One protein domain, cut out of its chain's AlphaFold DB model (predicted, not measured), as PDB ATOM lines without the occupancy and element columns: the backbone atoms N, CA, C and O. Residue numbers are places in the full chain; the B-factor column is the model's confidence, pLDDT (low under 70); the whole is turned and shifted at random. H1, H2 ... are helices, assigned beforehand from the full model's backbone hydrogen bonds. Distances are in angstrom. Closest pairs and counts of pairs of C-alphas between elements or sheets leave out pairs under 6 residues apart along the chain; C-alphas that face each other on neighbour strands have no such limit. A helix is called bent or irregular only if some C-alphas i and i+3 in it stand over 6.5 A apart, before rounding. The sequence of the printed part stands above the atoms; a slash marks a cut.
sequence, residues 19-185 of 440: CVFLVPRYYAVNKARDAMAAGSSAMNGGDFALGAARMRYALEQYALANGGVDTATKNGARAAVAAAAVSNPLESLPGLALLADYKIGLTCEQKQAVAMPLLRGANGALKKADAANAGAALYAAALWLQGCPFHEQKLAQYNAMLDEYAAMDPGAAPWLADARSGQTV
ATOM      1  N   CYS A  19     184.875 237.067 197.014       59.53
ATOM      2  CA  CYS A  19     184.575 236.526 198.341       59.53
ATOM      3  C   CYS A  19     183.069 236.394 198.629       59.53
ATOM      4  O   CYS A  19     182.682 235.477 199.348       59.53
ATOM      5  N   VAL A  20     182.223 237.266 198.068       60.19
ATOM      6  CA  VAL A  20     180.765 237.256 198.294       60.19
ATOM      7  C   VAL A  20     180.020 236.360 197.297       60.19
ATOM      8  O   VAL A  20     179.097 235.658 197.702       60.19
ATOM      9  N   PHE A  21     180.407 236.328 196.015       58.44
ATOM     10  CA  PHE A  21     179.633 235.623 194.977       58.44
ATOM     11  C   PHE A  21     180.281 234.332 194.457       58.44
ATOM     12  O   PHE A  21     179.568 233.374 194.158       58.44
ATOM     13  N   LEU A  22     181.613 234.271 194.339       60.53
ATOM     14  CA  LEU A  22     182.307 233.093 193.794       60.53
ATOM     15  C   LEU A  22     182.606 232.047 194.871       60.53
ATOM     16  O   LEU A  22     182.308 230.868 194.677       60.53
ATOM     17  N   VAL A  23     183.160 232.464 196.012       56.44
ATOM     18  CA  VAL A  23     183.590 231.537 197.073       56.44
ATOM     19  C   VAL A  23     182.414 230.747 197.684       56.44
ATOM     20  O   VAL A  23     182.510 229.517 197.722       56.44
ATOM     21  N   PRO A  24     181.273 231.352 198.084       54.81
ATOM     22  CA  PRO A  24     180.156 230.593 198.655       54.81
ATOM     23  C   PRO A  24     179.515 229.646 197.634       54.81
ATOM     24  O   PRO A  24     179.213 228.497 197.959       54.81
ATOM     25  N   ARG A  25     179.390 230.087 196.373       57.50
ATOM     26  CA  ARG A  25     178.880 229.281 195.253       57.50
ATOM     27  C   ARG A  25     179.753 228.053 194.988       57.50
ATOM     28  O   ARG A  25     179.227 226.961 194.787       57.50
ATOM     29  N   TYR A  26     181.078 228.205 195.044       60.84
ATOM     30  CA  TYR A  26     182.029 227.099 194.904       60.84
ATOM     31  C   TYR A  26     181.901 226.072 196.044       60.84
ATOM     32  O   TYR A  26     181.842 224.868 195.786       60.84
ATOM     33  N   TYR A  27     181.779 226.526 197.296       59.31
ATOM     34  CA  TYR A  27     181.555 225.628 198.436       59.31
ATOM     35  C   TYR A  27     180.198 224.910 198.379       59.31
ATOM     36  O   TYR A  27     180.142 223.717 198.687       59.31
ATOM     37  N   ALA A  28     179.126 225.585 197.951       57.50
ATOM     38  CA  ALA A  28     177.808 224.973 197.771       57.50
ATOM     39  C   ALA A  28     177.831 223.868 196.698       57.50
ATOM     40  O   ALA A  28     177.390 222.750 196.960       57.50
ATOM     41  N   VAL A  29     178.432 224.133 195.530       62.97
ATOM     42  CA  VAL A  29     178.571 223.142 194.442       62.97
ATOM     43  C   VAL A  29     179.401 221.928 194.867       62.97
ATOM     44  O   VAL A  29     179.051 220.800 194.519       62.97
ATOM     45  N   ASN A  30     180.472 222.111 195.643       62.28
ATOM     46  CA  ASN A  30     181.266 220.976 196.124       62.28
ATOM     47  C   ASN A  30     180.501 220.137 197.162       62.28
ATOM     48  O   ASN A  30     180.410 218.924 196.991       62.28
ATOM     49  N   LYS A  31     179.826 220.762 198.140       59.88
ATOM     50  CA  LYS A  31     178.929 220.036 199.062       59.88
ATOM     51  C   LYS A  31     177.807 219.294 198.326       59.88
ATOM     52  O   LYS A  31     177.451 218.186 198.720       59.88
ATOM     53  N   ALA A  32     177.282 219.861 197.238       63.50
ATOM     54  CA  ALA A  32     176.289 219.206 196.391       63.50
ATOM     55  C   ALA A  32     176.853 217.970 195.661       63.50
ATOM     56  O   ALA A  32     176.170 216.952 195.548       63.50
ATOM     57  N   ARG A  33     178.110 218.013 195.195       68.56
ATOM     58  CA  ARG A  33     178.801 216.842 194.617       68.56
ATOM     59  C   ARG A  33     178.979 215.726 195.639       68.56
ATOM     60  O   ARG A  33     178.627 214.585 195.340       68.56
ATOM     61  N   ASP A  34     179.462 216.064 196.830       66.38
ATOM     62  CA  ASP A  34     179.668 215.098 197.911       66.38
ATOM     63  C   ASP A  34     178.336 214.467 198.343       66.38
ATOM     64  O   ASP A  34     178.245 213.249 198.494       66.38
ATOM     65  N   ALA A  35     177.269 215.267 198.442       62.44
ATOM     66  CA  ALA A  35     175.924 214.786 198.740       62.44
ATOM     67  C   ALA A  35     175.329 213.899 197.627       62.44
ATOM     68  O   ALA A  35     174.733 212.870 197.944       62.44
ATOM     69  N   MET A  36     175.535 214.204 196.337       70.06
ATOM     70  CA  MET A  36     175.128 213.296 195.247       70.06
ATOM     71  C   MET A  36     175.893 211.967 195.280       70.06
ATOM     72  O   MET A  36     175.286 210.911 195.103       70.06
ATOM     73  N   ALA A  37     177.203 211.990 195.547       68.19
ATOM     74  CA  ALA A  37     178.003 210.773 195.677       68.19
ATOM     75  C   ALA A  37     177.568 209.935 196.895       68.19
ATOM     76  O   ALA A  37     177.353 208.729 196.776       68.19
ATOM     77  N   ALA A  38     177.358 210.577 198.048       59.12
ATOM     78  CA  ALA A  38     176.874 209.938 199.272       59.12
ATOM     79  C   ALA A  38     175.406 209.481 199.185       59.12
ATOM     80  O   ALA A  38     175.009 208.571 199.914       59.12
ATOM     81  N   GLY A  39     174.597 210.096 198.318       64.38
ATOM     82  CA  GLY A  39     173.233 209.672 198.003       64.38
ATOM     83  C   GLY A  39     173.214 208.448 197.091       64.38
ATOM     84  O   GLY A  39     172.580 207.450 197.417       64.38
ATOM     85  N   SER A  40     173.991 208.466 195.999       73.56
ATOM     86  CA  SER A  40     174.152 207.297 195.121       73.56
ATOM     87  C   SER A  40     174.721 206.094 195.878       73.56
ATOM     88  O   SER A  40     174.214 204.986 195.731       73.56
ATOM     89  N   SER A  41     175.714 206.306 196.749       67.81
ATOM     90  CA  SER A  41     176.275 205.242 197.589       67.81
ATOM     91  C   SER A  41     175.285 204.672 198.611       67.81
ATOM     92  O   SER A  41     175.485 203.536 199.030       67.81
ATOM     93  N   ALA A  42     174.257 205.426 199.021       63.56
ATOM     94  CA  ALA A  42     173.203 204.928 199.906       63.56
ATOM     95  C   ALA A  42     172.180 204.085 199.126       63.56
ATOM     96  O   ALA A  42     171.971 202.931 199.483       63.56
ATOM     97  N   MET A  43     171.663 204.581 197.990       72.31
ATOM     98  CA  MET A  43     170.726 203.817 197.141       72.31
ATOM     99  C   MET A  43     171.322 202.479 196.667       72.31
ATOM    100  O   MET A  43     170.658 201.444 196.701       72.31
ATOM    101  N   ASN A  44     172.602 202.475 196.271       71.19
ATOM    102  CA  ASN A  44     173.322 201.256 195.880       71.19
ATOM    103  C   ASN A  44     173.516 200.256 197.039       71.19
ATOM    104  O   ASN A  44     173.847 199.101 196.787       71.19
ATOM    105  N   GLY A  45     173.358 200.700 198.289       61.00
ATOM    106  CA  GLY A  45     173.429 199.881 199.500       61.00
ATOM    107  C   GLY A  45     172.063 199.510 200.089       61.00
ATOM    108  O   GLY A  45     172.036 199.022 201.212       61.00
ATOM    109  N   GLY A  46     170.959 199.769 199.376       60.34
ATOM    110  CA  GLY A  46     169.576 199.526 199.825       60.34
ATOM    111  C   GLY A  46     168.858 200.796 200.289       60.34
ATOM    112  O   GLY A  46     167.720 201.041 199.904       60.34
ATOM    113  N   ASP A  47     169.547 201.679 201.021       69.19
ATOM    114  CA  ASP A  47     168.937 202.866 201.637       69.19
ATOM    115  C   ASP A  47     168.568 203.964 200.617       69.19
ATOM    116  O   ASP A  47     169.266 204.964 200.389       69.19
ATOM    117  N   PHE A  48     167.411 203.759 199.996       76.12
ATOM    118  CA  PHE A  48     166.777 204.667 199.057       76.12
ATOM    119  C   PHE A  48     166.209 205.922 199.715       76.12
ATOM    120  O   PHE A  48     166.154 206.962 199.056       76.12
ATOM    121  N   ALA A  49     165.820 205.869 200.991       67.69
ATOM    122  CA  ALA A  49     165.260 207.013 201.703       67.69
ATOM    123  C   ALA A  49     166.347 208.064 201.991       67.69
ATOM    124  O   ALA A  49     166.232 209.218 201.567       67.69
ATOM    125  N   LEU A  50     167.455 207.651 202.616       66.50
ATOM    126  CA  LEU A  50     168.639 208.488 202.825       66.50
ATOM    127  C   LEU A  50     169.287 208.876 201.496       66.50
ATOM    128  O   LEU A  50     169.740 210.012 201.331       66.50
ATOM    129  N   GLY A  51     169.309 207.951 200.532       68.31
ATOM    130  CA  GLY A  51     169.778 208.203 199.177       68.31
ATOM    131  C   GLY A  51     169.025 209.346 198.501       68.31
ATOM    132  O   GLY A  51     169.647 210.299 198.022       68.31
ATOM    133  N   ALA A  52     167.691 209.287 198.502       70.56
ATOM    134  CA  ALA A  52     166.835 210.299 197.896       70.56
ATOM    135  C   ALA A  52     166.922 211.638 198.639       70.56
ATOM    136  O   ALA A  52     167.061 212.675 197.993       70.56
ATOM    137  N   ALA A  53     166.941 211.629 199.976       62.59
ATOM    138  CA  ALA A  53     167.113 212.839 200.782       62.59
ATOM    139  C   ALA A  53     168.450 213.552 200.492       62.59
ATOM    140  O   ALA A  53     168.479 214.768 200.297       62.59
ATOM    141  N   ARG A  54     169.557 212.800 200.385       65.44
ATOM    142  CA  ARG A  54     170.882 213.344 200.035       65.44
ATOM    143  C   ARG A  54     170.930 213.913 198.617       65.44
ATOM    144  O   ARG A  54     171.535 214.964 198.410       65.44
ATOM    145  N   MET A  55     170.281 213.261 197.650       76.06
ATOM    146  CA  MET A  55     170.172 213.804 196.293       76.06
ATOM    147  C   MET A  55     169.257 215.034 196.227       76.06
ATOM    148  O   MET A  55     169.622 215.991 195.551       76.06
ATOM    149  N   ARG A  56     168.128 215.065 196.953       73.19
ATOM    150  CA  ARG A  56     167.245 216.242 197.056       73.19
ATOM    151  C   ARG A  56     168.025 217.454 197.581       73.19
ATOM    152  O   ARG A  56     168.092 218.464 196.889       73.19
ATOM    153  N   TYR A  57     168.727 217.299 198.706       73.62
ATOM    154  CA  TYR A  57     169.618 218.330 199.251       73.62
ATOM    155  C   TYR A  57     170.680 218.786 198.235       73.62
ATOM    156  O   TYR A  57     170.912 219.980 198.063       73.62
ATOM    157  N   ALA A  58     171.323 217.857 197.522       71.44
ATOM    158  CA  ALA A  58     172.304 218.213 196.502       71.44
ATOM    159  C   ALA A  58     171.691 219.044 195.361       71.44
ATOM    160  O   ALA A  58     172.271 220.045 194.945       71.44
ATOM    161  N   LEU A  59     170.521 218.641 194.865       74.25
ATOM    162  CA  LEU A  59     169.798 219.318 193.791       74.25
ATOM    163  C   LEU A  59     169.324 220.720 194.227       74.25
ATOM    164  O   LEU A  59     169.457 221.665 193.450       74.25
ATOM    165  N   GLU A  60     168.893 220.891 195.479       75.38
ATOM    166  CA  GLU A  60     168.651 222.198 196.111       75.38
ATOM    167  C   GLU A  60     169.914 223.066 196.154       75.38
ATOM    168  O   GLU A  60     169.885 224.209 195.700       75.38
ATOM    169  N   GLN A  61     171.046 222.538 196.638       70.50
ATOM    170  CA  GLN A  61     172.308 223.290 196.678       70.50
ATOM    171  C   GLN A  61     172.787 223.692 195.272       70.50
ATOM    172  O   GLN A  61     173.277 224.807 195.090       70.50
ATOM    173  N   TYR A  62     172.598 222.839 194.258       71.38
ATOM    174  CA  TYR A  62     172.850 223.192 192.856       71.38
ATOM    175  C   TYR A  62     171.910 224.294 192.349       71.38
ATOM    176  O   TYR A  62     172.378 225.222 191.685       71.38
ATOM    177  N   ALA A  63     170.616 224.225 192.673       73.88
ATOM    178  CA  ALA A  63     169.638 225.239 192.286       73.88
ATOM    179  C   ALA A  63     169.946 226.602 192.925       73.88
ATOM    180  O   ALA A  63     170.003 227.604 192.213       73.88
ATOM    181  N   LEU A  64     170.231 226.631 194.230       66.25
ATOM    182  CA  LEU A  64     170.632 227.832 194.970       66.25
ATOM    183  C   LEU A  64     171.947 228.422 194.440       66.25
ATOM    184  O   LEU A  64     172.063 229.636 194.292       66.25
ATOM    185  N   ALA A  65     172.926 227.576 194.111       66.19
ATOM    186  CA  ALA A  65     174.204 228.022 193.568       66.19
ATOM    187  C   ALA A  65     174.085 228.614 192.153       66.19
ATOM    188  O   ALA A  65     174.805 229.558 191.829       66.19
ATOM    189  N   ASN A  66     173.223 228.056 191.293       69.19
ATOM    190  CA  ASN A  66     173.232 228.343 189.853       69.19
ATOM    191  C   ASN A  66     171.970 229.024 189.297       69.19
ATOM    192  O   ASN A  66     171.956 229.347 188.112       69.19
ATOM    193  N   GLY A  67     170.933 229.248 190.109       71.12
ATOM    194  CA  GLY A  67     169.610 229.693 189.642       71.12
ATOM    195  C   GLY A  67     168.764 228.571 189.022       71.12
ATOM    196  O   GLY A  67     167.746 228.837 188.391       71.12
ATOM    197  N   GLY A  68     169.188 227.313 189.173       76.81
ATOM    198  CA  GLY A  68     168.536 226.132 188.611       76.81
ATOM    199  C   GLY A  68     169.464 224.915 188.579       76.81
ATOM    200  O   GLY A  68     170.678 225.039 188.732       76.81
ATOM    201  N   VAL A  69     168.893 223.723 188.385       77.25
ATOM    202  CA  VAL A  69     169.664 222.478 188.239       77.25
ATOM    203  C   VAL A  69     169.965 222.226 186.764       77.25
ATOM    204  O   VAL A  69     169.041 222.092 185.958       77.25
ATOM    205  N   ASP A  70     171.247 222.120 186.424       76.81
ATOM    206  CA  ASP A  70     171.712 221.877 185.061       76.81
ATOM    207  C   ASP A  70     171.444 220.441 184.568       76.81
ATOM    208  O   ASP A  70     171.240 219.495 185.338       76.81
ATOM    209  N   THR A  71     171.482 220.264 183.247       77.62
ATOM    210  CA  THR A  71     171.195 218.987 182.583       77.62
ATOM    211  C   THR A  71     172.173 217.871 182.961       77.62
ATOM    212  O   THR A  71     171.755 216.719 183.041       77.62
ATOM    213  N   ALA A  72     173.452 218.160 183.223       73.81
ATOM    214  CA  ALA A  72     174.423 217.128 183.595       73.81
ATOM    215  C   ALA A  72     174.174 216.626 185.025       73.81
ATOM    216  O   ALA A  72     174.169 215.416 185.253       73.81
ATOM    217  N   THR A  73     173.862 217.526 185.959       76.19
ATOM    218  CA  THR A  73     173.434 217.178 187.321       76.19
ATOM    219  C   THR A  73     172.137 216.360 187.307       76.19
ATOM    220  O   THR A  73     172.087 215.291 187.921       76.19
ATOM    221  N   LYS A  74     171.117 216.770 186.532       78.06
ATOM    222  CA  LYS A  74     169.876 215.982 186.358       78.06
ATOM    223  C   LYS A  74     170.132 214.604 185.736       78.06
ATOM    224  O   LYS A  74     169.546 213.616 186.173       78.06
ATOM    225  N   ASN A  75     171.021 214.514 184.745       79.12
ATOM    226  CA  ASN A  75     171.416 213.242 184.136       79.12
ATOM    227  C   ASN A  75     172.148 212.328 185.137       79.12
ATOM    228  O   ASN A  75     171.919 211.119 185.121       79.12
ATOM    229  N   GLY A  76     172.976 212.893 186.023       75.25
ATOM    230  CA  GLY A  76     173.643 212.168 187.106       75.25
ATOM    231  C   GLY A  76     172.654 211.574 188.110       75.25
ATOM    232  O   GLY A  76     172.717 210.378 188.385       75.25
ATOM    233  N   ALA A  77     171.692 212.375 188.584       77.75
ATOM    234  CA  ALA A  77     170.622 211.902 189.462       77.75
ATOM    235  C   ALA A  77     169.780 210.795 188.794       77.75
ATOM    236  O   ALA A  77     169.588 209.737 189.391       77.75
ATOM    237  N   ARG A  78     169.374 210.974 187.523       84.56
ATOM    238  CA  ARG A  78     168.679 209.930 186.742       84.56
ATOM    239  C   ARG A  78     169.459 208.617 186.721       84.56
ATOM    240  O   ARG A  78     168.887 207.565 186.988       84.56
ATOM    241  N   ALA A  79     170.744 208.676 186.372       76.69
ATOM    242  CA  ALA A  79     171.581 207.490 186.231       76.69
ATOM    243  C   ALA A  79     171.778 206.764 187.569       76.69
ATOM    244  O   ALA A  79     171.681 205.541 187.608       76.69
ATOM    245  N   ALA A  80     172.001 207.505 188.659       78.75
ATOM    246  CA  ALA A  80     172.174 206.933 189.989       78.75
ATOM    247  C   ALA A  80     170.891 206.261 190.507       78.75
ATOM    248  O   ALA A  80     170.953 205.116 190.952       78.75
ATOM    249  N   VAL A  81     169.735 206.928 190.386       80.88
ATOM    250  CA  VAL A  81     168.431 206.360 190.772       80.88
ATOM    251  C   VAL A  81     168.109 205.117 189.945       80.88
ATOM    252  O   VAL A  81     167.821 204.069 190.512       80.88
ATOM    253  N   ALA A  82     168.187 205.203 188.612       75.81
ATOM    254  CA  ALA A  82     167.822 204.090 187.737       75.81
ATOM    255  C   ALA A  82     168.753 202.875 187.903       75.81
ATOM    256  O   ALA A  82     168.279 201.744 187.872       75.81
ATOM    257  N   ALA A  83     170.059 203.085 188.113       74.12
ATOM    258  CA  ALA A  83     171.001 201.988 188.332       74.12
ATOM    259  C   ALA A  83     170.760 201.275 189.671       74.12
ATOM    260  O   ALA A  83     170.699 200.048 189.702       74.12
ATOM    261  N   ALA A  84     170.570 202.027 190.760       73.06
ATOM    262  CA  ALA A  84     170.252 201.446 192.060       73.06
ATOM    263  C   ALA A  84     168.885 200.736 192.057       73.06
ATOM    264  O   ALA A  84     168.731 199.689 192.683       73.06
ATOM    265  N   ALA A  85     167.908 201.267 191.315       74.00
ATOM    266  CA  ALA A  85     166.555 200.720 191.265       74.00
ATOM    267  C   ALA A  85     166.489 199.372 190.534       74.00
ATOM    268  O   ALA A  85     165.637 198.557 190.854       74.00
ATOM    269  N   VAL A  86     167.408 199.080 189.606       67.38
ATOM    270  CA  VAL A  86     167.534 197.730 189.019       67.38
ATOM    271  C   VAL A  86     168.041 196.704 190.048       67.38
ATOM    272  O   VAL A  86     167.724 195.522 189.925       67.38
ATOM    273  N   SER A  87     168.798 197.141 191.063       67.06
ATOM    274  CA  SER A  87     169.325 196.276 192.128       67.06
ATOM    275  C   SER A  87     168.318 196.056 193.258       67.06
ATOM    276  O   SER A  87     168.040 194.909 193.597       67.06
ATOM    277  N   ASN A  88     167.736 197.136 193.797       68.62
ATOM    278  CA  ASN A  88     166.800 197.098 194.928       68.62
ATOM    279  C   ASN A  88     165.446 197.715 194.512       68.62
ATOM    280  O   ASN A  88     165.125 198.847 194.881       68.62
ATOM    281  N   PRO A  89     164.651 197.027 193.669       66.00
ATOM    282  CA  PRO A  89     163.529 197.659 192.979       66.00
ATOM    283  C   PRO A  89     162.310 197.921 193.872       66.00
ATOM    284  O   PRO A  89     161.596 198.891 193.628       66.00
ATOM    285  N   LEU A  90     162.073 197.114 194.913       67.69
ATOM    286  CA  LEU A  90     160.965 197.326 195.859       67.69
ATOM    287  C   LEU A  90     161.175 198.596 196.699       67.69
ATOM    288  O   LEU A  90     160.253 199.384 196.886       67.69
ATOM    289  N   GLU A  91     162.414 198.840 197.129       70.31
ATOM    290  CA  GLU A  91     162.802 200.006 197.934       70.31
ATOM    291  C   GLU A  91     162.895 201.300 197.106       70.31
ATOM    292  O   GLU A  91     163.015 202.387 197.660       70.31
ATOM    293  N   SER A  92     162.834 201.211 195.774       74.25
ATOM    294  CA  SER A  92     163.214 202.297 194.859       74.25
ATOM    295  C   SER A  92     162.250 203.494 194.779       74.25
ATOM    296  O   SER A  92     162.581 204.513 194.161       74.25
ATOM    297  N   LEU A  93     161.069 203.410 195.401       74.62
ATOM    298  CA  LEU A  93     159.999 204.412 195.286       74.62
ATOM    299  C   LEU A  93     160.395 205.846 195.723       74.62
ATOM    300  O   LEU A  93     160.030 206.781 195.006       74.62
ATOM    301  N   PRO A  94     161.193 206.081 196.789       73.38
ATOM    302  CA  PRO A  94     161.701 207.417 197.120       73.38
ATOM    303  C   PRO A  94     162.603 208.001 196.021       73.38
ATOM    304  O   PRO A  94     162.632 209.215 195.815       73.38
ATOM    305  N   GLY A  95     163.314 207.142 195.281       74.44
ATOM    306  CA  GLY A  95     164.087 207.537 194.105       74.44
ATOM    307  C   GLY A  95     163.190 207.940 192.933       74.44
ATOM    308  O   GLY A  95     163.453 208.949 192.282       74.44
ATOM    309  N   LEU A  96     162.098 207.207 192.691       79.31
ATOM    310  CA  LEU A  96     161.117 207.553 191.658       79.31
ATOM    311  C   LEU A  96     160.424 208.897 191.958       79.31
ATOM    312  O   LEU A  96     160.333 209.747 191.071       79.31
ATOM    313  N   ALA A  97     160.028 209.129 193.215       71.88
ATOM    314  CA  ALA A  97     159.447 210.396 193.669       71.88
ATOM    315  C   ALA A  97     160.414 211.583 193.486       71.88
ATOM    316  O   ALA A  97     160.042 212.606 192.916       71.88
ATOM    317  N   LEU A  98     161.690 211.418 193.862       76.19
ATOM    318  CA  LEU A  98     162.739 212.417 193.626       76.19
ATOM    319  C   LEU A  98     162.858 212.807 192.139       76.19
ATOM    320  O   LEU A  98     163.042 213.982 191.812       76.19
ATOM    321  N   LEU A  99     162.778 211.837 191.222       83.19
ATOM    322  CA  LEU A  99     162.843 212.127 189.788       83.19
ATOM    323  C   LEU A  99     161.613 212.911 189.303       83.19
ATOM    324  O   LEU A  99     161.760 213.766 188.425       83.19
ATOM    325  N   ALA A 100     160.434 212.678 189.887       77.25
ATOM    326  CA  ALA A 100     159.226 213.447 189.596       77.25
ATOM    327  C   ALA A 100     159.351 214.911 190.062       77.25
ATOM    328  O   ALA A 100     159.181 215.813 189.235       77.25
ATOM    329  N   ASP A 101     159.742 215.152 191.323       74.88
ATOM    330  CA  ASP A 101     159.906 216.493 191.920       74.88
ATOM    331  C   ASP A 101     160.732 217.433 191.024       74.88
ATOM    332  O   ASP A 101     160.337 218.554 190.695       74.88
ATOM    333  N   TYR A 102     161.896 216.950 190.577       72.88
ATOM    334  CA  TYR A 102     162.853 217.727 189.786       72.88
ATOM    335  C   TYR A 102     162.590 217.671 188.272       72.88
ATOM    336  O   TYR A 102     163.394 218.190 187.481       72.88
ATOM    337  N   LYS A 103     161.467 217.069 187.853       81.25
ATOM    338  CA  LYS A 103     161.043 216.883 186.455       81.25
ATOM    339  C   LYS A 103     162.125 216.186 185.613       81.25
ATOM    340  O   LYS A 103     162.466 216.619 184.511       81.25
ATOM    341  N   ILE A 104     162.713 215.125 186.164       79.88
ATOM    342  CA  ILE A 104     163.780 214.319 185.560       79.88
ATOM    343  C   ILE A 104     163.157 213.083 184.895       79.88
ATOM    344  O   ILE A 104     163.198 211.976 185.424       79.88
ATOM    345  N   GLY A 105     162.580 213.270 183.705       77.25
ATOM    346  CA  GLY A 105     161.969 212.172 182.945       77.25
ATOM    347  C   GLY A 105     162.953 211.031 182.640       77.25
ATOM    348  O   GLY A 105     164.117 211.287 182.319       77.25
ATOM    349  N   LEU A 106     162.471 209.789 182.732       76.62
ATOM    350  CA  LEU A 106     163.170 208.533 182.412       76.62
ATOM    351  C   LEU A 106     162.814 208.049 180.998       76.62
ATOM    352  O   LEU A 106     161.724 208.345 180.510       76.62
ATOM    353  N   THR A 107     163.679 207.253 180.359       77.31
ATOM    354  CA  THR A 107     163.288 206.529 179.134       77.31
ATOM    355  C   THR A 107     162.454 205.290 179.472       77.31
ATOM    356  O   THR A 107     162.575 204.719 180.558       77.31
ATOM    357  N   CYS A 108     161.630 204.821 178.531       75.56
ATOM    358  CA  CYS A 108     160.853 203.598 178.744       75.56
ATOM    359  C   CYS A 108     161.720 202.335 178.845       75.56
ATOM    360  O   CYS A 108     161.333 201.393 179.529       75.56
ATOM    361  N   GLU A 109     162.920 202.333 178.261       75.69
ATOM    362  CA  GLU A 109     163.913 201.273 178.470       75.69
ATOM    363  C   GLU A 109     164.383 201.225 179.932       75.69
ATOM    364  O   GLU A 109     164.426 200.153 180.529       75.69
ATOM    365  N   GLN A 110     164.668 202.385 180.540       72.25
ATOM    366  CA  GLN A 110     165.056 202.486 181.952       72.25
ATOM    367  C   GLN A 110     163.914 202.060 182.881       72.25
ATOM    368  O   GLN A 110     164.138 201.303 183.823       72.25
ATOM    369  N   LYS A 111     162.680 202.488 182.583       77.94
ATOM    370  CA  LYS A 111     161.478 202.073 183.322       77.94
ATOM    371  C   LYS A 111     161.237 200.563 183.237       77.94
ATOM    372  O   LYS A 111     161.065 199.912 184.266       77.94
ATOM    373  N   GLN A 112     161.308 199.977 182.037       75.94
ATOM    374  CA  GLN A 112     161.194 198.525 181.862       75.94
ATOM    375  C   GLN A 112     162.347 197.764 182.540       75.94
ATOM    376  O   GLN A 112     162.112 196.682 183.074       75.94
ATOM    377  N   ALA A 113     163.570 198.304 182.574       72.12
ATOM    378  CA  ALA A 113     164.707 197.656 183.234       72.12
ATOM    379  C   ALA A 113     164.506 197.478 184.751       72.12
ATOM    380  O   ALA A 113     164.922 196.452 185.285       72.12
ATOM    381  N   VAL A 114     163.840 198.425 185.425       76.38
ATOM    382  CA  VAL A 114     163.471 198.324 186.853       76.38
ATOM    383  C   VAL A 114     162.222 197.458 187.058       76.38
ATOM    384  O   VAL A 114     162.163 196.648 187.983       76.38
ATOM    385  N   ALA A 115     161.231 197.578 186.172       75.31
ATOM    386  CA  ALA A 115     159.976 196.845 186.299       75.31
ATOM    387  C   ALA A 115     160.102 195.338 186.008       75.31
ATOM    388  O   ALA A 115     159.438 194.536 186.658       75.31
ATOM    389  N   MET A 116     160.953 194.905 185.069       74.12
ATOM    390  CA  MET A 116     161.093 193.477 184.732       74.12
ATOM    391  C   MET A 116     161.558 192.593 185.918       74.12
ATOM    392  O   MET A 116     161.017 191.493 186.062       74.12
ATOM    393  N   PRO A 117     162.502 193.021 186.785       69.56
ATOM    394  CA  PRO A 117     162.763 192.386 188.081       69.56
ATOM    395  C   PRO A 117     161.525 192.258 188.978       69.56
ATOM    396  O   PRO A 117     161.265 191.167 189.483       69.56
ATOM    397  N   LEU A 118     160.733 193.326 189.129       75.38
ATOM    398  CA  LEU A 118     159.517 193.332 189.956       75.38
ATOM    399  C   LEU A 118     158.465 192.356 189.431       75.38
ATOM    400  O   LEU A 118     157.955 191.540 190.189       75.38
ATOM    401  N   LEU A 119     158.214 192.361 188.121       76.81
ATOM    402  CA  LEU A 119     157.292 191.423 187.474       76.81
ATOM    403  C   LEU A 119     157.737 189.959 187.632       76.81
ATOM    404  O   LEU A 119     156.900 189.071 187.782       76.81
ATOM    405  N   ARG A 120     159.050 189.687 187.660       75.81
ATOM    406  CA  ARG A 120     159.577 188.348 187.973       75.81
ATOM    407  C   ARG A 120     159.378 187.984 189.449       75.81
ATOM    408  O   ARG A 120     159.033 186.839 189.731       75.81
ATOM    409  N   GLY A 121     159.579 188.934 190.363       69.00
ATOM    410  CA  GLY A 121     159.312 188.765 191.795       69.00
ATOM    411  C   GLY A 121     157.841 188.452 192.067       69.00
ATOM    412  O   GLY A 121     157.545 187.439 192.692       69.00
ATOM    413  N   ALA A 122     156.932 189.243 191.490       72.44
ATOM    414  CA  ALA A 122     155.488 189.030 191.543       72.44
ATOM    415  C   ALA A 122     155.090 187.623 191.075       72.44
ATOM    416  O   ALA A 122     154.434 186.895 191.809       72.44
ATOM    417  N   ASN A 123     155.563 187.192 189.900       72.81
ATOM    418  CA  ASN A 123     155.318 185.845 189.373       72.81
ATOM    419  C   ASN A 123     155.810 184.733 190.329       72.81
ATOM    420  O   ASN A 123     155.188 183.678 190.441       72.81
ATOM    421  N   GLY A 124     156.924 184.970 191.032       71.56
ATOM    422  CA  GLY A 124     157.458 184.064 192.053       71.56
ATOM    423  C   GLY A 124     156.669 184.052 193.369       71.56
ATOM    424  O   GLY A 124     156.653 183.020 194.038       71.56
ATOM    425  N   ALA A 125     156.016 185.161 193.726       68.75
ATOM    426  CA  ALA A 125     155.158 185.286 194.904       68.75
ATOM    427  C   ALA A 125     153.753 184.701 194.658       68.75
ATOM    428  O   ALA A 125     153.275 183.904 195.462       68.75
ATOM    429  N   LEU A 126     153.147 184.984 193.499       69.88
ATOM    430  CA  LEU A 126     151.858 184.418 193.069       69.88
ATOM    431  C   LEU A 126     151.876 182.883 193.078       69.88
ATOM    432  O   LEU A 126     151.026 182.249 193.696       69.88
ATOM    433  N   LYS A 127     152.941 182.271 192.543       77.69
ATOM    434  CA  LYS A 127     153.163 180.810 192.585       77.69
ATOM    435  C   LYS A 127     153.331 180.212 193.988       77.69
ATOM    436  O   LYS A 127     153.353 178.990 194.117       77.69
ATOM    437  N   LYS A 128     153.475 181.045 195.020       75.69
ATOM    438  CA  LYS A 128     153.509 180.663 196.441       75.69
ATOM    439  C   LYS A 128     152.232 181.066 197.196       75.69
ATOM    440  O   LYS A 128     152.185 180.878 198.405       75.69
ATOM    441  N   ALA A 129     151.234 181.629 196.506       77.81
ATOM    442  CA  ALA A 129     150.066 182.307 197.082       77.81
ATOM    443  C   ALA A 129     150.418 183.457 198.058       77.81
ATOM    444  O   ALA A 129     149.639 183.805 198.943       77.81
ATOM    445  N   ASP A 130     151.594 184.071 197.890       70.31
ATOM    446  CA  ASP A 130     152.066 185.196 198.701       70.31
ATOM    447  C   ASP A 130     151.509 186.516 198.144       70.31
ATOM    448  O   ASP A 130     152.164 187.240 197.388       70.31
ATOM    449  N   ALA A 131     150.255 186.803 198.498       70.38
ATOM    450  CA  ALA A 131     149.539 187.998 198.058       70.38
ATOM    451  C   ALA A 131     150.232 189.305 198.493       70.38
ATOM    452  O   ALA A 131     150.203 190.287 197.753       70.38
ATOM    453  N   ALA A 132     150.896 189.321 199.655       69.56
ATOM    454  CA  ALA A 132     151.549 190.513 200.192       69.56
ATOM    455  C   ALA A 132     152.754 190.936 199.336       69.56
ATOM    456  O   ALA A 132     152.832 192.089 198.898       69.56
ATOM    457  N   ASN A 133     153.661 190.001 199.033       66.75
ATOM    458  CA  ASN A 133     154.811 190.285 198.171       66.75
ATOM    459  C   ASN A 133     154.420 190.392 196.689       66.75
ATOM    460  O   ASN A 133     155.022 191.184 195.960       66.75
ATOM    461  N   ALA A 134     153.393 189.661 196.236       68.12
ATOM    462  CA  ALA A 134     152.847 189.817 194.888       68.12
ATOM    463  C   ALA A 134     152.282 191.231 194.670       68.12
ATOM    464  O   ALA A 134     152.702 191.915 193.735       68.12
ATOM    465  N   GLY A 135     151.401 191.697 195.561       68.25
ATOM    466  CA  GLY A 135     150.802 193.030 195.505       68.25
ATOM    467  C   GLY A 135     151.853 194.139 195.554       68.25
ATOM    468  O   GLY A 135     151.866 195.006 194.681       68.25
ATOM    469  N   ALA A 136     152.798 194.072 196.501       70.12
ATOM    470  CA  ALA A 136     153.890 195.045 196.608       70.12
ATOM    471  C   ALA A 136     154.746 195.127 195.327       70.12
ATOM    472  O   ALA A 136     155.048 196.225 194.852       70.12
ATOM    473  N   ALA A 137     155.091 193.985 194.724       69.44
ATOM    474  CA  ALA A 137     155.879 193.943 193.496       69.44
ATOM    475  C   ALA A 137     155.095 194.418 192.256       69.44
ATOM    476  O   ALA A 137     155.641 195.163 191.440       69.44
ATOM    477  N   LEU A 138     153.820 194.038 192.115       77.44
ATOM    478  CA  LEU A 138     152.955 194.463 191.003       77.44
ATOM    479  C   LEU A 138     152.641 195.964 191.053       77.44
ATOM    480  O   LEU A 138     152.647 196.621 190.008       77.44
ATOM    481  N   TYR A 139     152.428 196.503 192.255       75.94
ATOM    482  CA  TYR A 139     152.204 197.923 192.513       75.94
ATOM    483  C   TYR A 139     153.458 198.759 192.225       75.94
ATOM    484  O   TYR A 139     153.410 199.721 191.455       75.94
ATOM    485  N   ALA A 140     154.616 198.350 192.758       75.62
ATOM    486  CA  ALA A 140     155.886 199.012 192.467       75.62
ATOM    487  C   ALA A 140     156.216 198.968 190.963       75.62
ATOM    488  O   ALA A 140     156.699 199.958 190.409       75.62
ATOM    489  N   ALA A 141     155.907 197.860 190.274       78.44
ATOM    490  CA  ALA A 141     156.053 197.782 188.825       78.44
ATOM    491  C   ALA A 141     155.152 198.811 188.124       78.44
ATOM    492  O   ALA A 141     155.648 199.553 187.277       78.44
ATOM    493  N   ALA A 142     153.873 198.905 188.506       78.00
ATOM    494  CA  ALA A 142     152.916 199.850 187.927       78.00
ATOM    495  C   ALA A 142     153.436 201.296 187.972       78.00
ATOM    496  O   ALA A 142     153.482 201.971 186.942       78.00
ATOM    497  N   LEU A 143     153.917 201.736 189.143       77.06
ATOM    498  CA  LEU A 143     154.488 203.072 189.355       77.06
ATOM    499  C   LEU A 143     155.680 203.357 188.424       77.06
ATOM    500  O   LEU A 143     155.755 204.427 187.815       77.06
ATOM    501  N   TRP A 144     156.591 202.397 188.248       78.69
ATOM    502  CA  TRP A 144     157.709 202.547 187.309       78.69
ATOM    503  C   TRP A 144     157.265 202.569 185.843       78.69
ATOM    504  O   TRP A 144     157.884 203.255 185.030       78.69
ATOM    505  N   LEU A 145     156.201 201.847 185.493       77.56
ATOM    506  CA  LEU A 145     155.736 201.645 184.118       77.56
ATOM    507  C   LEU A 145     154.831 202.762 183.572       77.56
ATOM    508  O   LEU A 145     154.669 202.837 182.354       77.56
ATOM    509  N   GLN A 146     154.293 203.639 184.429       73.44
ATOM    510  CA  GLN A 146     153.371 204.728 184.061       73.44
ATOM    511  C   GLN A 146     153.767 205.449 182.761       73.44
ATOM    512  O   GLN A 146     154.902 205.924 182.625       73.44
ATOM    513  N   GLY A 147     152.835 205.563 181.813       68.75
ATOM    514  CA  GLY A 147     153.041 206.294 180.556       68.75
ATOM    515  C   GLY A 147     154.055 205.681 179.577       68.75
ATOM    516  O   GLY A 147     154.510 206.386 178.676       68.75
ATOM    517  N   CYS A 148     154.430 204.405 179.726       70.12
ATOM    518  CA  CYS A 148     155.282 203.699 178.766       70.12
ATOM    519  C   CYS A 148     154.526 202.595 178.013       70.12
ATOM    520  O   CYS A 148     153.896 201.751 178.648       70.12
ATOM    521  N   PRO A 149     154.624 202.535 176.669       62.91
ATOM    522  CA  PRO A 149     153.976 201.486 175.898       62.91
ATOM    523  C   PRO A 149     154.629 200.126 176.165       62.91
ATOM    524  O   PRO A 149     155.857 199.981 176.185       62.91
ATOM    525  N   PHE A 150     153.784 199.113 176.320       62.75
ATOM    526  CA  PHE A 150     154.183 197.713 176.334       62.75
ATOM    527  C   PHE A 150     154.042 197.087 174.948       62.75
ATOM    528  O   PHE A 150     153.141 197.423 174.187       62.75
ATOM    529  N   HIS A 151     154.885 196.095 174.654       62.72
ATOM    530  CA  HIS A 151     154.551 195.112 173.624       62.72
ATOM    531  C   HIS A 151     153.380 194.256 174.120       62.72
ATOM    532  O   HIS A 151     153.397 193.820 175.272       62.72
ATOM    533  N   GLU A 152     152.411 193.969 173.254       58.84
ATOM    534  CA  GLU A 152     151.139 193.306 173.593       58.84
ATOM    535  C   GLU A 152     151.324 192.019 174.413       58.84
ATOM    536  O   GLU A 152     150.667 191.831 175.431       58.84
ATOM    537  N   GLN A 153     152.298 191.176 174.049       60.62
ATOM    538  CA  GLN A 153     152.620 189.944 174.785       60.62
ATOM    539  C   GLN A 153     153.055 190.194 176.240       60.62
ATOM    540  O   GLN A 153     152.719 189.411 177.124       60.62
ATOM    541  N   LYS A 154     153.786 191.288 176.508       67.50
ATOM    542  CA  LYS A 154     154.173 191.684 177.872       67.50
ATOM    543  C   LYS A 154     152.990 192.291 178.635       67.50
ATOM    544  O   LYS A 154     152.874 192.051 179.829       67.50
ATOM    545  N   LEU A 155     152.119 193.045 177.956       73.38
ATOM    546  CA  LEU A 155     150.903 193.604 178.556       73.38
ATOM    547  C   LEU A 155     149.926 192.494 178.966       73.38
ATOM    548  O   LEU A 155     149.429 192.504 180.085       73.38
ATOM    549  N   ALA A 156     149.726 191.490 178.107       76.06
ATOM    550  CA  ALA A 156     148.922 190.311 178.417       76.06
ATOM    551  C   ALA A 156     149.485 189.524 179.615       76.06
ATOM    552  O   ALA A 156     148.732 189.146 180.507       76.06
ATOM    553  N   GLN A 157     150.810 189.333 179.680       76.81
ATOM    554  CA  GLN A 157     151.468 188.713 180.840       76.81
ATOM    555  C   GLN A 157     151.305 189.543 182.120       76.81
ATOM    556  O   GLN A 157     151.098 188.969 183.186       76.81
ATOM    557  N   TYR A 158     151.392 190.874 182.035       82.56
ATOM    558  CA  TYR A 158     151.199 191.752 183.190       82.56
ATOM    559  C   TYR A 158     149.757 191.706 183.697       82.56
ATOM    560  O   TYR A 158     149.545 191.435 184.875       82.56
ATOM    561  N   ASN A 159     148.779 191.868 182.802       83.69
ATOM    562  CA  ASN A 159     147.362 191.805 183.144       83.69
ATOM    563  C   ASN A 159     146.995 190.448 183.759       83.69
ATOM    564  O   ASN A 159     146.378 190.436 184.815       83.69
ATOM    565  N   ALA A 160     147.483 189.329 183.211       85.81
ATOM    566  CA  ALA A 160     147.256 188.006 183.798       85.81
ATOM    567  C   ALA A 160     147.781 187.881 185.245       85.81
ATOM    568  O   ALA A 160     147.134 187.245 186.070       85.81
ATOM    569  N   MET A 161     148.909 188.519 185.589       84.94
ATOM    570  CA  MET A 161     149.407 188.554 186.976       84.94
ATOM    571  C   MET A 161     148.600 189.503 187.879       84.94
ATOM    572  O   MET A 161     148.475 189.236 189.071       84.94
ATOM    573  N   LEU A 162     148.037 190.589 187.335       86.00
ATOM    574  CA  LEU A 162     147.082 191.441 188.060       86.00
ATOM    575  C   LEU A 162     145.754 190.705 188.308       86.00
ATOM    576  O   LEU A 162     145.156 190.876 189.366       86.00
ATOM    577  N   ASP A 163     145.314 189.868 187.366       86.81
ATOM    578  CA  ASP A 163     144.110 189.038 187.477       86.81
ATOM    579  C   ASP A 163     144.309 187.898 188.497       86.81
ATOM    580  O   ASP A 163     143.448 187.669 189.346       86.81
ATOM    581  N   GLU A 164     145.471 187.233 188.469       85.06
ATOM    582  CA  GLU A 164     145.874 186.207 189.444       85.06
ATOM    583  C   GLU A 164     145.979 186.793 190.864       85.06
ATOM    584  O   GLU A 164     145.479 186.196 191.816       85.06
ATOM    585  N   TYR A 165     146.541 188.001 191.013       82.81
ATOM    586  CA  TYR A 165     146.567 188.718 192.292       82.81
ATOM    587  C   TYR A 165     145.167 189.149 192.761       82.81
ATOM    588  O   TYR A 165     144.838 188.955 193.929       82.81
ATOM    589  N   ALA A 166     144.307 189.662 191.871       84.25
ATOM    590  CA  ALA A 166     142.937 190.064 192.214       84.25
ATOM    591  C   ALA A 166     142.074 188.899 192.738       84.25
ATOM    592  O   ALA A 166     141.148 189.117 193.519       84.25
ATOM    593  N   ALA A 167     142.380 187.664 192.327       83.38
ATOM    594  CA  ALA A 167     141.745 186.456 192.852       83.38
ATOM    595  C   ALA A 167     142.241 186.066 194.262       83.38
ATOM    596  O   ALA A 167     141.530 185.358 194.975       83.38
ATOM    597  N   MET A 168     143.432 186.523 194.672       77.88
ATOM    598  CA  MET A 168     143.992 186.314 196.016       77.88
ATOM    599  C   MET A 168     143.628 187.446 196.987       77.88
ATOM    600  O   MET A 168     143.407 187.188 198.168       77.88
ATOM    601  N   ASP A 169     143.554 188.685 196.497       71.88
ATOM    602  CA  ASP A 169     143.239 189.889 197.273       71.88
ATOM    603  C   ASP A 169     142.142 190.726 196.582       71.88
ATOM    604  O   ASP A 169     142.433 191.675 195.843       71.88
ATOM    605  N   PRO A 170     140.854 190.419 196.837       61.44
ATOM    606  CA  PRO A 170     139.735 191.193 196.300       61.44
ATOM    607  C   PRO A 170     139.678 192.649 196.798       61.44
ATOM    608  O   PRO A 170     138.956 193.461 196.218       61.44
ATOM    609  N   GLY A 171     140.410 192.996 197.865       65.38
ATOM    610  CA  GLY A 171     140.462 194.354 198.415       65.38
ATOM    611  C   GLY A 171     141.303 195.320 197.576       65.38
ATOM    612  O   GLY A 171     141.061 196.527 197.597       65.38
ATOM    613  N   ALA A 172     142.240 194.802 196.780       62.78
ATOM    614  CA  ALA A 172     143.153 195.592 195.954       62.78
ATOM    615  C   ALA A 172     142.513 196.251 194.713       62.78
ATOM    616  O   ALA A 172     143.189 196.976 193.981       62.78
ATOM    617  N   ALA A 173     141.218 196.028 194.467       60.44
ATOM    618  CA  ALA A 173     140.515 196.403 193.237       60.44
ATOM    619  C   ALA A 173     140.750 197.835 192.686       60.44
ATOM    620  O   ALA A 173     140.842 197.943 191.459       60.44
ATOM    621  N   PRO A 174     140.863 198.921 193.491       66.56
ATOM    622  CA  PRO A 174     140.966 200.283 192.958       66.56
ATOM    623  C   PRO A 174     142.183 200.510 192.048       66.56
ATOM    624  O   PRO A 174     142.025 200.868 190.883       66.56
ATOM    625  N   TRP A 175     143.397 200.235 192.537       69.81
ATOM    626  CA  TRP A 175     144.631 200.549 191.802       69.81
ATOM    627  C   TRP A 175     144.910 199.595 190.636       69.81
ATOM    628  O   TRP A 175     145.662 199.927 189.718       69.81
ATOM    629  N   LEU A 176     144.287 198.414 190.641       72.81
ATOM    630  CA  LEU A 176     144.414 197.432 189.566       72.81
ATOM    631  C   LEU A 176     143.779 197.924 188.253       72.81
ATOM    632  O   LEU A 176     144.236 197.540 187.176       72.81
ATOM    633  N   ALA A 177     142.770 198.801 188.311       70.44
ATOM    634  CA  ALA A 177     142.198 199.445 187.125       70.44
ATOM    635  C   ALA A 177     143.181 200.444 186.477       70.44
ATOM    636  O   ALA A 177     143.402 200.415 185.260       70.44
ATOM    637  N   ASP A 178     143.834 201.269 187.296       68.81
ATOM    638  CA  ASP A 178     144.843 202.239 186.858       68.81
ATOM    639  C   ASP A 178     146.088 201.530 186.298       68.81
ATOM    640  O   ASP A 178     146.598 201.884 185.232       68.81
ATOM    641  N   ALA A 179     146.529 200.455 186.962       69.88
ATOM    642  CA  ALA A 179     147.655 199.629 186.530       69.88
ATOM    643  C   ALA A 179     147.401 198.939 185.175       69.88
ATOM    644  O   ALA A 179     148.252 199.010 184.286       69.88
ATOM    645  N   ARG A 180     146.218 198.327 184.978       69.12
ATOM    646  CA  ARG A 180     145.816 197.702 183.698       69.12
ATOM    647  C   ARG A 180     145.738 198.707 182.544       69.12
ATOM    648  O   ARG A 180     146.020 198.348 181.402       69.12
ATOM    649  N   SER A 181     145.334 199.948 182.821       62.31
ATOM    650  CA  SER A 181     145.181 201.003 181.808       62.31
ATOM    651  C   SER A 181     146.471 201.786 181.523       62.31
ATOM    652  O   SER A 181     146.493 202.615 180.612       62.31
ATOM    653  N   GLY A 182     147.554 201.529 182.269       54.75
ATOM    654  CA  GLY A 182     148.828 202.248 182.151       54.75
ATOM    655  C   GLY A 182     148.774 203.704 182.635       54.75
ATOM    656  O   GLY A 182     149.693 204.481 182.345       54.75
ATOM    657  N   GLN A 183     147.697 204.070 183.339       52.19
ATOM    658  CA  GLN A 183     147.457 205.403 183.881       52.19
ATOM    659  C   GLN A 183     148.244 205.630 185.184       52.19
ATOM    660  O   GLN A 183     149.008 204.780 185.653       52.19
ATOM    661  N   THR A 184     148.112 206.829 185.745       55.91
ATOM    662  CA  THR A 184     148.838 207.246 186.947       55.91
ATOM    663  C   THR A 184     148.232 206.608 188.197       55.91
ATOM    664  O   THR A 184     147.402 207.223 188.857       55.91
ATOM    665  N   VAL A 185     148.672 205.393 188.534       56.62
ATOM    666  CA  VAL A 185     148.404 204.767 189.842       56.62
ATOM    667  C   VAL A 185     148.767 205.739 190.974       56.62
ATOM    668  O   VAL A 185     149.914 206.193 191.048       56.62
TER     669      VAL A 185
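AT A GLANCE: This is residues 19 to 185 of the 440 residues of an uncharacterized protein of bacterium (UniProt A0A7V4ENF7). Helices running back and forth make a rod of two groups, H1 to H4 and then H5 to H8, joined where residues 82 to 86 of H3 pack on residues 110 to 117 of H5. H1, H2, H3, H5, H6, H7 and H8 form a bundle, helices packed mostly aligned. The 167 printed residues hold eight named helices, H1 to H8 in order, and no named strand: all helix. The whole is only just compact, close to loose, with a radius of gyration of the C-alphas of 18.4 A and spans of 66 by 27 by 24 A.

HOW THE PARTS SIT: H1, residues 19 to 43, and H2, residues 48 to 66, form a hairpin; their closest C-alphas, Gly 39 and Gly 51, are 3.9 A apart. H3, residues 71 to 87, touches residues 36 to 43 of H1 alone, closest at C-alphas 80 and 40, 5.5 A. H4, residues 93 to 101, forms a hairpin with H3; C-alphas 95 and 81 are closest, 5.6 A. H5, residues 108 to 126, touches H3, closest at C-alphas 114 and 86, 4.6 A. H6, residues 131 to 145, forms a hairpin with H5, at a shallow tilt of 11 degrees; C-alphas 134 and 122 are closest, 4.3 A. H7, residues 152 to 168, and H8, residues 170 to 181, form a hairpin, closest at C-alphas 159 and 180, 6.1 A. Every O i to N i+4 pair is within hydrogen-bond range in H2, H4 and H6, against 18 of 21 in H1, 12 of 13 in H3 and H7, 13 of 15 in H5, and 3 of 8 in H8, where 3 of 9 O i to N i+3 pairs are.

IN THESE COORDINATES: H1 begins at C-alpha 19 (184.575, 236.526, 198.341) and is 35.5 A long. H2 is 26.2 A; H5, 25.6 A, has a kink of 31 degrees near residue 115. H8 ends at C-alpha 181 (145.181, 201.003, 181.808) and is irregular: C-alphas 171 and 174 are 8.1 A apart.

THE WHOLE: The two C-alphas farthest apart, Cys 19 and Ala 167, are 66.1 A apart. The printed part has no cut and no long link. Its mean pLDDT is 71.2, with 68 residues under 70, among them 19 to 35.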